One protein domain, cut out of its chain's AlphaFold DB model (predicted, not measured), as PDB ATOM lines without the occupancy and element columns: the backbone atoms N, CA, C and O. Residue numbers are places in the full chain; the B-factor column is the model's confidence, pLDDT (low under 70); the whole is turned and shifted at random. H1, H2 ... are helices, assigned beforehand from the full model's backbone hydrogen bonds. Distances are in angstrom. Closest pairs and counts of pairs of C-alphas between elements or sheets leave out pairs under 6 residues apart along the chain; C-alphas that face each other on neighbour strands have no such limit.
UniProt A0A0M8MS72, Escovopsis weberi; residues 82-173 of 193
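What this domain is: This is residues 82 to 173 of the 193 residues of a protein of Escovopsis weberi (UniProt A0A0M8MS72). One long helix, H4, runs along the longest axis, and three shorter helices make a U on one side of it: H1 leads away from H4, short H2 lies at the far turn, and H3 leads back to H4. H1 packs on the first part of H4 and H3 on residues 152 to 160, both crossing it steeply. Look for 92 printed residues with four named helices, H1, H2, H3 and H4 in chain order, and no named strand; helices hold 46 of the 92 residues, and the class is all helix. The whole is compact, with a radius of gyration of the C-alphas of 12.3 A, and spans 35 by 26 by 22 A.

Where its parts are: Find C-alpha 146 at (-1.237, 19.792, -37.504); from there H4, residues 146 to 165, runs 28.5 A to C-alpha 165 at (-12.279, 22.663, -63.568). Go back to C-alpha 94 at (-9.074, 21.118, -41.533), where H1, residues 94 to 103, begins; it is 14.2 A long. Next comes H2, residues 108 to 113, 8.8 A long. H3, residues 123 to 132, measures 14.4 A.

How they stand to each other: Start at H4, which touches H3 with residues 152 to 160 alone; the closest C-alphas, those of Thr 129 and Ile 156, are 5.5 A apart. These two run opposite ways at a steep tilt of 55 degrees. H4 touches H1 with residues 146 to 153 alone, closest at the C-alphas of Glu 94 and Ser 150, 5.8 A apart. Their steep tilt is 60 degrees, opposite ways. H2 and H3 form a helical hairpin: they touch, with the closest C-alphas, those of Lys 109 and Ala 126, 6.3 A apart, and run opposite ways at a steep tilt of 38 degrees. The helix packing is mostly crossed, with no touching pair at a shallow tilt. H1 and H2 are close but not clearly touching, with the closest C-alphas, those of Met 101 and Leu 111, 7.5 A apart; their steep tilt of 69 degrees is only just short of about perpendicular. H1 and H3 are apart, and so are H2 and H4. In H1, H2, H3 and H4, every O i to N i+4 pair is within hydrogen-bond range.

The domain as a whole: The two C-alphas farthest apart are those of Lys 103 and Asp 171, at 37.4 A. Read from residue 82 to residue 173 and you meet no cut in the printed part. The link from H1 to H2 is tight, that from H2 to H3 is short, and that from H3 to H4, residues 133 to 145, is long. Residues 82 to 93, before H1, hold no named element. In the B-factor column the mean pLDDT of the printed part of this model is 97.3, and no printed residue is under 70.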
ATOM      1  N   GLY A  82     -19.428  10.503 -45.762       97.44
ATOM      2  CA  GLY A  82     -18.739  11.680 -45.250       97.44
ATOM      3  C   GLY A  82     -18.941  12.899 -46.163       97.44
ATOM      4  O   GLY A  82     -19.465  12.766 -47.276       97.44
ATOM      5  N   PRO A  83     -18.540  14.098 -45.712       97.94
ATOM      6  CA  PRO A  83     -18.654  15.306 -46.513       97.94
ATOM      7  C   PRO A  83     -17.872  15.173 -47.827       97.94
ATOM      8  O   PRO A  83     -16.826  14.519 -47.888       97.94
ATOM      9  N   ASP A  84     -18.419  15.774 -48.877       97.69
ATOM     10  CA  ASP A  84     -17.736  15.956 -50.153       97.69
ATOM     11  C   ASP A  84     -16.741  17.131 -50.039       97.69
ATOM     12  O   ASP A  84     -17.138  18.200 -49.564       97.69
ATOM     13  N   PRO A  85     -15.473  16.981 -50.468       97.44
ATOM     14  CA  PRO A  85     -14.456  18.020 -50.303       97.44
ATOM     15  C   PRO A  85     -14.737  19.363 -50.982       97.44
ATOM     16  O   PRO A  85     -14.123  20.356 -50.599       97.44
ATOM     17  N   LEU A  86     -15.599  19.400 -52.003       96.88
ATOM     18  CA  LEU A  86     -15.914  20.613 -52.759       96.88
ATOM     19  C   LEU A  86     -17.329  21.112 -52.468       96.88
ATOM     20  O   LEU A  86     -17.535  22.308 -52.271       96.88
ATOM     21  N   VAL A  87     -18.309  20.207 -52.439       96.38
ATOM     22  CA  VAL A  87     -19.724  20.564 -52.258       96.38
ATOM     23  C   VAL A  87     -20.045  20.886 -50.799       96.38
ATOM     24  O   VAL A  87     -20.860  21.765 -50.542       96.38
ATOM     25  N   ASP A  88     -19.399  20.205 -49.849       96.94
ATOM     26  CA  ASP A  88     -19.626  20.388 -48.412       96.94
ATOM     27  C   ASP A  88     -18.427  21.084 -47.742       96.94
ATOM     28  O   ASP A  88     -17.978  20.665 -46.673       96.94
ATOM     29  N   GLY A  89     -17.861  22.119 -48.372       94.12
ATOM     30  CA  GLY A  89     -16.650  22.800 -47.885       94.12
ATOM     31  C   GLY A  89     -16.780  23.432 -46.490       94.12
ATOM     32  O   GLY A  89     -15.786  23.597 -45.790       94.12
ATOM     33  N   ASP A  90     -18.002  23.730 -46.047       96.44
ATOM     34  CA  ASP A  90     -18.325  24.172 -44.685       96.44
ATOM     35  C   ASP A  90     -18.206  23.043 -43.643       96.44
ATOM     36  O   ASP A  90     -17.956  23.300 -42.465       96.44
ATOM     37  N   ARG A  91     -18.370  21.787 -44.071       97.44
ATOM     38  CA  ARG A  91     -18.266  20.584 -43.229       97.44
ATOM     39  C   ARG A  91     -16.908  19.902 -43.356       97.44
ATOM     40  O   ARG A  91     -16.423  19.335 -42.377       97.44
ATOM     41  N   PHE A  92     -16.302  19.922 -44.541       98.19
ATOM     42  CA  PHE A  92     -14.971  19.375 -44.792       98.19
ATOM     43  C   PHE A  92     -13.889  20.404 -44.443       98.19
ATOM     44  O   PHE A  92     -13.209  20.945 -45.314       98.19
ATOM     45  N   THR A  93     -13.733  20.688 -43.149       98.38
ATOM     46  CA  THR A  93     -12.708  21.610 -42.640       98.38
ATOM     47  C   THR A  93     -11.400  20.892 -42.293       98.38
ATOM     48  O   THR A  93     -11.339  19.657 -42.227       98.38
ATOM     49  N   GLU A  94     -10.339  21.659 -42.040       97.94
ATOM     50  CA  GLU A  94      -9.074  21.118 -41.533       97.94
ATOM     51  C   GLU A  94      -9.283  20.381 -40.200       97.94
ATOM     52  O   GLU A  94      -8.776  19.275 -40.005       97.94
ATOM     53  N   GLU A  95     -10.097  20.950 -39.310       98.44
ATOM     54  CA  GLU A  95     -10.422  20.376 -38.005       98.44
ATOM     55  C   GLU A  95     -11.189  19.062 -38.153       98.44
ATOM     56  O   GLU A  95     -10.905  18.100 -37.434       98.44
ATOM     57  N   TYR A  96     -12.125  18.988 -39.109       98.56
ATOM     58  CA  TYR A  96     -12.844  17.756 -39.426       98.56
ATOM     59  C   TYR A  96     -11.878  16.642 -39.846       98.56
ATOM     60  O   TYR A  96     -11.913  15.537 -39.288       98.56
ATOM     61  N   LEU A  97     -10.988  16.933 -40.803       98.50
ATOM     62  CA  LEU A  97     -10.006  15.964 -41.286       98.50
ATOM     63  C   LEU A  97      -9.056  15.543 -40.158       98.50
ATOM     64  O   LEU A  97      -8.841  14.348 -39.939       98.50
ATOM     65  N   GLY A  98      -8.538  16.511 -39.400       98.50
ATOM     66  CA  GLY A  98      -7.638  16.271 -38.278       98.50
ATOM     67  C   GLY A  98      -8.266  15.413 -37.182       98.50
ATOM     68  O   GLY A  98      -7.621  14.491 -36.674       98.50
ATOM     69  N   ALA A  99      -9.540  15.641 -36.855       98.50
ATOM     70  CA  ALA A  99     -10.269  14.838 -35.878       98.50
ATOM     71  C   ALA A  99     -10.359  13.362 -36.303       98.50
ATOM     72  O   ALA A  99     -10.089  12.464 -35.497       98.50
ATOM     73  N   TRP A 100     -10.677  13.084 -37.572       98.25
ATOM     74  CA  TRP A 100     -10.720  11.712 -38.090       98.25
ATOM     75  C   TRP A 100      -9.347  11.055 -38.169       98.25
ATOM     76  O   TRP A 100      -9.206   9.896 -37.764       98.25
ATOM     77  N   MET A 101      -8.342  11.794 -38.640       98.19
ATOM     78  CA  MET A 101      -6.965  11.319 -38.737       98.19
ATOM     79  C   MET A 101      -6.426  10.874 -37.376       98.19
ATOM     80  O   MET A 101      -5.878   9.777 -37.276       98.19
ATOM     81  N   ARG A 102      -6.663  11.657 -36.312       98.12
ATOM     82  CA  ARG A 102      -6.251  11.310 -34.938       98.12
ATOM     83  C   ARG A 102      -7.072  10.183 -34.318       98.12
ATOM     84  O   ARG A 102      -6.530   9.382 -33.562       98.12
ATOM     85  N   LYS A 103      -8.371  10.106 -34.626       97.81
ATOM     86  CA  LYS A 103      -9.278   9.082 -34.081       97.81
ATOM     87  C   LYS A 103      -8.971   7.675 -34.601       97.81
ATOM     88  O   LYS A 103      -9.213   6.694 -33.899       97.81
ATOM     89  N   LYS A 104      -8.501   7.551 -35.842       96.50
ATOM     90  CA  LYS A 104      -8.243   6.263 -36.502       96.50
ATOM     91  C   LYS A 104      -6.750   5.934 -36.470       96.50
ATOM     92  O   LYS A 104      -5.912   6.814 -36.591       96.50
ATOM     93  N   ARG A 105      -6.414   4.645 -36.371       97.69
ATOM     94  CA  ARG A 105      -5.036   4.139 -36.504       97.69
ATOM     95  C   ARG A 105      -4.933   3.227 -37.723       97.69
ATOM     96  O   ARG A 105      -4.862   2.008 -37.589       97.69
ATOM     97  N   VAL A 106      -4.986   3.827 -38.908       98.44
ATOM     98  CA  VAL A 106      -4.917   3.140 -40.211       98.44
ATOM     99  C   VAL A 106      -3.954   3.881 -41.143       98.44
ATOM    100  O   VAL A 106      -3.691   5.058 -40.896       98.44
ATOM    101  N   PRO A 107      -3.423   3.246 -42.201       98.62
ATOM    102  CA  PRO A 107      -2.716   3.955 -43.267       98.62
ATOM    103  C   PRO A 107      -3.517   5.150 -43.797       98.62
ATOM    104  O   PRO A 107      -4.717   5.018 -44.054       98.62
ATOM    105  N   VAL A 108      -2.876   6.304 -43.995       98.62
ATOM    106  CA  VAL A 108      -3.566   7.532 -44.429       98.62
ATOM    107  C   VAL A 108      -4.303   7.345 -45.753       98.62
ATOM    108  O   VAL A 108      -5.438   7.792 -45.879       98.62
ATOM    109  N   LYS A 109      -3.739   6.592 -46.706       98.62
ATOM    110  CA  LYS A 109      -4.433   6.294 -47.968       98.62
ATOM    111  C   LYS A 109      -5.731   5.518 -47.745       98.62
ATOM    112  O   LYS A 109      -6.719   5.787 -48.417       98.62
ATOM    113  N   ALA A 110      -5.750   4.580 -46.798       98.56
ATOM    114  CA  ALA A 110      -6.957   3.824 -46.474       98.56
ATOM    115  C   ALA A 110      -8.036   4.725 -45.853       98.56
ATOM    116  O   ALA A 110      -9.205   4.578 -46.193       98.56
ATOM    117  N   LEU A 111      -7.642   5.683 -45.004       98.50
ATOM    118  CA  LEU A 111      -8.556   6.686 -44.449       98.50
ATOM    119  C   LEU A 111      -9.178   7.556 -45.553       98.50
ATOM    120  O   LEU A 111     -10.385   7.763 -45.548       98.50
ATOM    121  N   LEU A 112      -8.371   8.033 -46.508       98.44
ATOM    122  CA  LEU A 112      -8.853   8.880 -47.607       98.44
ATOM    123  C   LEU A 112      -9.823   8.156 -48.553       98.44
ATOM    124  O   LEU A 112     -10.615   8.811 -49.217       98.44
ATOM    125  N   LEU A 113      -9.762   6.824 -48.633       98.38
ATOM    126  CA  LEU A 113     -10.657   6.015 -49.470       98.38
ATOM    127  C   LEU A 113     -11.959   5.616 -48.757       98.38
ATOM    128  O   LEU A 113     -12.875   5.095 -49.405       98.38
ATOM    129  N   ASP A 114     -12.054   5.841 -47.446       98.12
ATOM    130  CA  ASP A 114     -13.245   5.536 -46.658       98.12
ATOM    131  C   ASP A 114     -14.352   6.559 -46.952       98.12
ATOM    132  O   ASP A 114     -14.320   7.692 -46.470       98.12
ATOM    133  N   GLN A 115     -15.361   6.136 -47.721       97.62
ATOM    134  CA  GLN A 115     -16.468   6.997 -48.150       97.62
ATOM    135  C   GLN A 115     -17.318   7.523 -46.986       97.62
ATOM    136  O   GLN A 115     -18.004   8.526 -47.165       97.62
ATOM    137  N   ALA A 116     -17.268   6.892 -45.806       97.50
ATOM    138  CA  ALA A 116     -17.937   7.387 -44.602       97.50
ATOM    139  C   ALA A 116     -17.148   8.515 -43.907       97.50
ATOM    140  O   ALA A 116     -17.710   9.257 -43.101       97.50
ATOM    141  N   VAL A 117     -15.852   8.652 -44.211       97.75
ATOM    142  CA  VAL A 117     -14.988   9.734 -43.714       97.75
ATOM    143  C   VAL A 117     -14.910  10.863 -44.734       97.75
ATOM    144  O   VAL A 117     -15.134  12.014 -44.383       97.75
ATOM    145  N   ILE A 118     -14.615  10.554 -45.996       97.75
ATOM    146  CA  ILE A 118     -14.538  11.538 -47.080       97.75
ATOM    147  C   ILE A 118     -15.142  10.905 -48.325       97.75
ATOM    148  O   ILE A 118     -14.659   9.875 -48.798       97.75
ATOM    149  N   SER A 119     -16.201  11.502 -48.861       96.81
ATOM    150  CA  SER A 119     -16.832  10.960 -50.062       96.81
ATOM    151  C   SER A 119     -16.177  11.491 -51.337       96.81
ATOM    152  O   SER A 119     -15.561  12.553 -51.354       96.81
ATOM    153  N   GLY A 120     -16.244  10.704 -52.411       94.88
ATOM    154  CA  GLY A 120     -15.767  11.107 -53.740       94.88
ATOM    155  C   GLY A 120     -14.270  10.890 -53.993       94.88
ATOM    156  O   GLY A 120     -13.866  10.777 -55.151       94.88
ATOM    157  N   ILE A 121     -13.443  10.731 -52.954       97.62
ATOM    158  CA  ILE A 121     -12.022  10.406 -53.135       97.62
ATOM    159  C   ILE A 121     -11.868   8.935 -53.539       97.62
ATOM    160  O   ILE A 121     -12.176   8.011 -52.785       97.62
ATOM    161  N   GLY A 122     -11.362   8.727 -54.756       96.31
ATOM    162  CA  GLY A 122     -10.972   7.423 -55.287       96.31
ATOM    163  C   GLY A 122      -9.457   7.212 -55.300       96.31
ATOM    164  O   GLY A 122      -8.674   8.083 -54.926       96.31
ATOM    165  N   ASN A 123      -9.026   6.048 -55.796       97.00
ATOM    166  CA  ASN A 123      -7.618   5.626 -55.765       97.00
ATOM    167  C   ASN A 123      -6.634   6.655 -56.343       97.00
ATOM    168  O   ASN A 123      -5.596   6.898 -55.738       97.00
ATOM    169  N   TRP A 124      -6.931   7.231 -57.511       96.62
ATOM    170  CA  TRP A 124      -5.995   8.148 -58.162       96.62
ATOM    171  C   TRP A 124      -5.941   9.510 -57.461       96.62
ATOM    172  O   TRP A 124      -4.858  10.061 -57.326       96.62
ATOM    173  N   VAL A 125      -7.078  10.014 -56.964       97.75
ATOM    174  CA  VAL A 125      -7.150  11.287 -56.227       97.75
ATOM    175  C   VAL A 125      -6.385  11.174 -54.914       97.75
ATOM    176  O   VAL A 125      -5.635  12.080 -54.565       97.75
ATOM    177  N   ALA A 126      -6.530  10.048 -54.206       98.38
ATOM    178  CA  ALA A 126      -5.774   9.784 -52.986       98.38
ATOM    179  C   ALA A 126      -4.262   9.749 -53.258       98.38
ATOM    180  O   ALA A 126      -3.501  10.381 -52.529       98.38
ATOM    181  N   ASP A 127      -3.830   9.056 -54.316       98.25
ATOM    182  CA  ASP A 127      -2.414   8.997 -54.703       98.25
ATOM    183  C   ASP A 127      -1.865  10.380 -55.069       98.25
ATOM    184  O   ASP A 127      -0.820  10.776 -54.556       98.25
ATOM    185  N   GLU A 128      -2.586  11.127 -55.908       98.44
ATOM    186  CA  GLU A 128      -2.192  12.472 -56.335       98.44
ATOM    187  C   GLU A 128      -2.096  13.422 -55.139       98.44
ATOM    188  O   GLU A 128      -1.095  14.107 -54.951       98.44
ATOM    189  N   THR A 129      -3.104  13.401 -54.270       98.25
ATOM    190  CA  THR A 129      -3.133  14.236 -53.071       98.25
ATOM    191  C   THR A 129      -1.955  13.926 -52.151       98.25
ATOM    192  O   THR A 129      -1.274  14.835 -51.681       98.25
ATOM    193  N   LEU A 130      -1.698  12.648 -51.865       98.56
ATOM    194  CA  LEU A 130      -0.618  12.253 -50.961       98.56
ATOM    195  C   LEU A 130       0.757  12.579 -51.548       98.56
ATOM    196  O   LEU A 130       1.638  13.033 -50.816       98.56
ATOM    197  N   TYR A 131       0.917  12.416 -52.862       98.44
ATOM    198  CA  TYR A 131       2.119  12.814 -53.585       98.44
ATOM    199  C   TYR A 131       2.387  14.317 -53.454       98.44
ATOM    200  O   TYR A 131       3.449  14.718 -52.972       98.44
ATOM    201  N   GLN A 132       1.398  15.146 -53.788       98.19
ATOM    202  CA  GLN A 132       1.484  16.607 -53.717       98.19
ATOM    203  C   GLN A 132       1.701  17.097 -52.269       98.19
ATOM    204  O   GLN A 132       2.512  17.991 -52.015       98.19
ATOM    205  N   ALA A 133       1.067  16.450 -51.284       98.25
ATOM    206  CA  ALA A 133       1.253  16.741 -49.860       98.25
ATOM    207  C   ALA A 133       2.573  16.188 -49.279       98.25
ATOM    208  O   ALA A 133       2.919  16.508 -48.131       98.25
ATOM    209  N   ARG A 134       3.319  15.389 -50.059       98.12
ATOM    210  CA  ARG A 134       4.555  14.690 -49.675       98.12
ATOM    211  C   ARG A 134       4.376  13.788 -48.450       98.12
ATOM    212  O   ARG A 134       5.197  13.814 -47.532       98.12
ATOM    213  N   LEU A 135       3.284  13.027 -48.409       98.38
ATOM    214  CA  LEU A 135       2.951  12.115 -47.313       98.38
ATOM    215  C   LEU A 135       2.981  10.665 -47.803       98.38
ATOM    216  O   LEU A 135       2.424  10.343 -48.851       98.38
ATOM    217  N   HIS A 136       3.617   9.778 -47.036       98.31
ATOM    218  CA  HIS A 136       3.694   8.370 -47.411       98.31
ATOM    219  C   HIS A 136       2.318   7.697 -47.242       98.31
ATOM    220  O   HIS A 136       1.726   7.807 -46.164       98.31
ATOM    221  N   PRO A 137       1.801   6.960 -48.245       98.25
ATOM    222  CA  PRO A 137       0.448   6.397 -48.201       98.25
ATOM    223  C   PRO A 137       0.230   5.384 -47.071       98.25
ATOM    224  O   PRO A 137      -0.898   5.232 -46.593       98.25
ATOM    225  N   GLU A 138       1.298   4.715 -46.630       98.31
ATOM    226  CA  GLU A 138       1.261   3.727 -45.545       98.31
ATOM    227  C   GLU A 138       1.477   4.326 -44.150       98.31
ATOM    228  O   GLU A 138       1.318   3.625 -43.151       98.31
ATOM    229  N   GLN A 139       1.820   5.615 -44.049       98.31
ATOM    230  CA  GLN A 139       1.991   6.251 -42.747       98.31
ATOM    231  C   GLN A 139       0.647   6.306 -42.007       98.31
ATOM    232  O   GLN A 139      -0.392   6.648 -42.579       98.31
ATOM    233  N   TYR A 140       0.665   5.953 -40.720       98.56
ATOM    234  CA  TYR A 140      -0.536   5.913 -39.893       98.56
ATOM    235  C   TYR A 140      -1.152   7.304 -39.710       98.56
ATOM    236  O   TYR A 140      -0.471   8.254 -39.318       98.56
ATOM    237  N   SER A 141      -2.463   7.407 -39.936       97.94
ATOM    238  CA  SER A 141      -3.238   8.654 -39.929       97.94
ATOM    239  C   SER A 141      -3.119   9.465 -38.636       97.94
ATOM    240  O   SER A 141      -3.181  10.686 -38.679       97.94
ATOM    241  N   ASN A 142      -2.893   8.822 -37.491       98.00
ATOM    242  CA  ASN A 142      -2.801   9.488 -36.191       98.00
ATOM    243  C   ASN A 142      -1.389   9.982 -35.832       98.00
ATOM    244  O   ASN A 142      -1.167  10.389 -34.695       98.00
ATOM    245  N   THR A 143      -0.431   9.907 -36.761       98.25
ATOM    246  CA  THR A 143       0.975  10.293 -36.525       98.25
ATOM    247  C   THR A 143       1.369  11.617 -37.178       98.25
ATOM    248  O   THR A 143       2.504  12.057 -37.021       98.25
ATOM    249  N   PHE A 144       0.458  12.237 -37.927       97.81
ATOM    250  CA  PHE A 144       0.721  13.485 -38.638       97.81
ATOM    251  C   PHE A 144       0.602  14.695 -37.706       97.81
ATOM    252  O   PHE A 144      -0.267  14.725 -36.831       97.81
ATOM    253  N   SER A 145       1.464  15.692 -37.919       98.19
ATOM    254  CA  SER A 145       1.361  16.998 -37.262       98.19
ATOM    255  C   SER A 145       0.211  17.825 -37.836       98.19
ATOM    256  O   SER A 145      -0.302  17.547 -38.922       98.19
ATOM    257  N   ASP A 146      -0.157  18.882 -37.124       98.31
ATOM    258  CA  ASP A 146      -1.237  19.792 -37.504       98.31
ATOM    259  C   ASP A 146      -0.915  20.476 -38.842       98.31
ATOM    260  O   ASP A 146      -1.749  20.529 -39.740       98.31
ATOM    261  N   GLU A 147       0.346  20.848 -39.068       98.50
ATOM    262  CA  GLU A 147       0.805  21.425 -40.335       98.50
ATOM    263  C   GLU A 147       0.723  20.428 -41.499       98.50
ATOM    264  O   GLU A 147       0.464  20.813 -42.645       98.50
ATOM    265  N   GLN A 148       0.962  19.137 -41.238       98.50
ATOM    266  CA  GLN A 148       0.805  18.091 -42.251       98.50
ATOM    267  C   GLN A 148      -0.672  17.860 -42.583       98.50
ATOM    268  O   GLN A 148      -0.996  17.694 -43.758       98.50
ATOM    269  N   ILE A 149      -1.554  17.897 -41.580       98.62
ATOM    270  CA  ILE A 149      -3.009  17.790 -41.752       98.62
ATOM    271  C   ILE A 149      -3.534  18.988 -42.553       98.62
ATOM    272  O   ILE A 149      -4.221  18.789 -43.555       98.62
ATOM    273  N   SER A 150      -3.131  20.212 -42.198       98.62
ATOM    274  CA  SER A 150      -3.468  21.440 -42.930       98.62
ATOM    275  C   SER A 150      -3.035  21.386 -44.394       98.62
ATOM    276  O   SER A 150      -3.776  21.740 -45.317       98.62
ATOM    277  N   ARG A 151      -1.806  20.917 -44.647       98.75
ATOM    278  CA  ARG A 151      -1.302  20.744 -46.014       98.75
ATOM    279  C   ARG A 151      -2.097  19.685 -46.771       98.75
ATOM    280  O   ARG A 151      -2.419  19.910 -47.935       98.75
ATOM    281  N   LEU A 152      -2.416  18.560 -46.132       98.69
ATOM    282  CA  LEU A 152      -3.209  17.499 -46.742       98.69
ATOM    283  C   LEU A 152      -4.605  18.002 -47.124       98.69
ATOM    284  O   LEU A 152      -5.001  17.826 -48.271       98.69
ATOM    285  N   HIS A 153      -5.305  18.684 -46.212       98.81
ATOM    286  CA  HIS A 153      -6.625  19.273 -46.465       98.81
ATOM    287  C   HIS A 153      -6.618  20.190 -47.693       98.81
ATOM    288  O   HIS A 153      -7.347  19.939 -48.654       98.81
ATOM    289  N   ARG A 154      -5.717  21.182 -47.722       98.62
ATOM    290  CA  ARG A 154      -5.588  22.105 -48.862       98.62
ATOM    291  C   ARG A 154      -5.284  21.382 -50.171       98.62
ATOM    292  O   ARG A 154      -5.802  21.761 -51.219       98.62
ATOM    293  N   THR A 155      -4.461  20.337 -50.112       98.56
ATOM    294  CA  THR A 155      -4.096  19.547 -51.290       98.56
ATOM    295  C   THR A 155      -5.284  18.741 -51.817       98.56
ATOM    296  O   THR A 155      -5.496  18.726 -53.025       98.56
ATOM    297  N   ILE A 156      -6.096  18.139 -50.936       98.62
ATOM    298  CA  ILE A 156      -7.323  17.416 -51.324       98.62
ATOM    299  C   ILE A 156      -8.239  18.355 -52.106       98.62
ATOM    300  O   ILE A 156      -8.638  18.042 -53.227       98.62
ATOM    301  N   VAL A 157      -8.538  19.522 -51.529       98.50
ATOM    302  CA  VAL A 157      -9.432  20.509 -52.147       98.50
ATOM    303  C   VAL A 157      -8.866  20.975 -53.489       98.50
ATOM    304  O   VAL A 157      -9.583  20.975 -54.484       98.50
ATOM    305  N   SER A 158      -7.572  21.301 -53.554       98.38
ATOM    306  CA  SER A 158      -6.928  21.774 -54.784       98.38
ATOM    307  C   SER A 158      -6.923  20.730 -55.909       98.38
ATOM    308  O   SER A 158      -7.238  21.073 -57.051       98.38
ATOM    309  N   VAL A 159      -6.608  19.465 -55.608       98.44
ATOM    310  CA  VAL A 159      -6.611  18.374 -56.598       98.44
ATOM    311  C   VAL A 159      -8.031  18.109 -57.095       98.44
ATOM    312  O   VAL A 159      -8.248  18.041 -58.306       98.44
ATOM    313  N   CYS A 160      -9.009  18.014 -56.189       98.19
ATOM    314  CA  CYS A 160     -10.410  17.826 -56.559       98.19
ATOM    315  C   CYS A 160     -10.926  18.990 -57.417       98.19
ATOM    316  O   CYS A 160     -11.520  18.748 -58.467       98.19
ATOM    317  N   GLN A 161     -10.666  20.237 -57.012       98.25
ATOM    318  CA  GLN A 161     -11.109  21.421 -57.749       98.25
ATOM    319  C   GLN A 161     -10.495  21.459 -59.148       98.25
ATOM    320  O   GLN A 161     -11.216  21.616 -60.124       98.25
ATOM    321  N   THR A 162      -9.187  21.210 -59.264       97.94
ATOM    322  CA  THR A 162      -8.506  21.165 -60.566       97.94
ATOM    323  C   THR A 162      -9.124  20.099 -61.473       97.94
ATOM    324  O   THR A 162      -9.354  20.348 -62.654       97.94
ATOM    325  N   ALA A 163      -9.434  18.916 -60.937       96.19
ATOM    326  CA  ALA A 163     -10.065  17.855 -61.715       96.19
ATOM    327  C   ALA A 163     -11.457  18.262 -62.229       96.19
ATOM    328  O   ALA A 163     -11.792  17.965 -63.375       96.19
ATOM    329  N   VAL A 164     -12.244  18.961 -61.405       95.75
ATOM    330  CA  VAL A 164     -13.564  19.491 -61.781       95.75
ATOM    331  C   VAL A 164     -13.446  20.611 -62.815       95.75
ATOM    332  O   VAL A 164     -14.156  20.572 -63.818       95.75
ATOM    333  N   ASP A 165     -12.517  21.551 -62.636       96.75
ATOM    334  CA  ASP A 165     -12.279  22.663 -63.568       96.75
ATOM    335  C   ASP A 165     -11.868  22.171 -64.961       96.75
ATOM    336  O   ASP A 165     -12.154  22.809 -65.974       96.75
ATOM    337  N   LYS A 166     -11.206  21.010 -65.021       94.31
ATOM    338  CA  LYS A 166     -10.825  20.326 -66.262       94.31
ATOM    339  C   LYS A 166     -11.862  19.313 -66.748       94.31
ATOM    340  O   LYS A 166     -11.561  18.535 -67.646       94.31
ATOM    341  N   LEU A 167     -13.063  19.291 -66.163       90.62
ATOM    342  CA  LEU A 167     -14.155  18.372 -66.514       90.62
ATOM    343  C   LEU A 167     -13.746  16.887 -66.483       90.62
ATOM    344  O   LEU A 167     -14.295  16.063 -67.209       90.62
ATOM    345  N   ALA A 168     -12.774  16.549 -65.633       89.38
ATOM    346  CA  ALA A 168     -12.128  15.242 -65.557       89.38
ATOM    347  C   ALA A 168     -11.466  14.757 -66.869       89.38
ATOM    348  O   ALA A 168     -11.174  13.565 -66.999       89.38
ATOM    349  N   GLU A 169     -11.167  15.655 -67.812       87.94
ATOM    350  CA  GLU A 169     -10.359  15.354 -68.997       87.94
ATOM    351  C   GLU A 169      -8.890  15.228 -68.580       87.94
ATOM    352  O   GLU A 169      -8.173  16.211 -68.393       87.94
ATOM    353  N   SER A 170      -8.423  13.993 -68.397       87.56
ATOM    354  CA  SER A 170      -7.104  13.731 -67.810       87.56
ATOM    355  C   SER A 170      -5.926  14.247 -68.634       87.56
ATOM    356  O   SER A 170      -4.828  14.430 -68.102       87.56
ATOM    357  N   ASP A 171      -6.125  14.468 -69.933       87.75
ATOM    358  CA  ASP A 171      -5.114  15.053 -70.814       87.75
ATOM    359  C   ASP A 171      -4.845  16.525 -70.451       87.75
ATOM    360  O   ASP A 171      -3.703  16.966 -70.541       87.75
ATOM    361  N   GLU A 172      -5.834  17.217 -69.883       91.75
ATOM    362  CA  GLU A 172      -5.765  18.616 -69.438       91.75
ATOM    363  C   GLU A 172      -5.245  18.785 -67.998       91.75
ATOM    364  O   GLU A 172      -5.094  19.910 -67.506       91.75
ATOM    365  N   PHE A 173      -4.991  17.684 -67.282       94.38
ATOM    366  CA  PHE A 173      -4.370  17.751 -65.957       94.38
ATOM    367  C   PHE A 173      -2.920  18.246 -66.061       94.38
ATOM    368  O   PHE A 173      -2.250  17.918 -67.044       94.38
TER     369      PHE A 173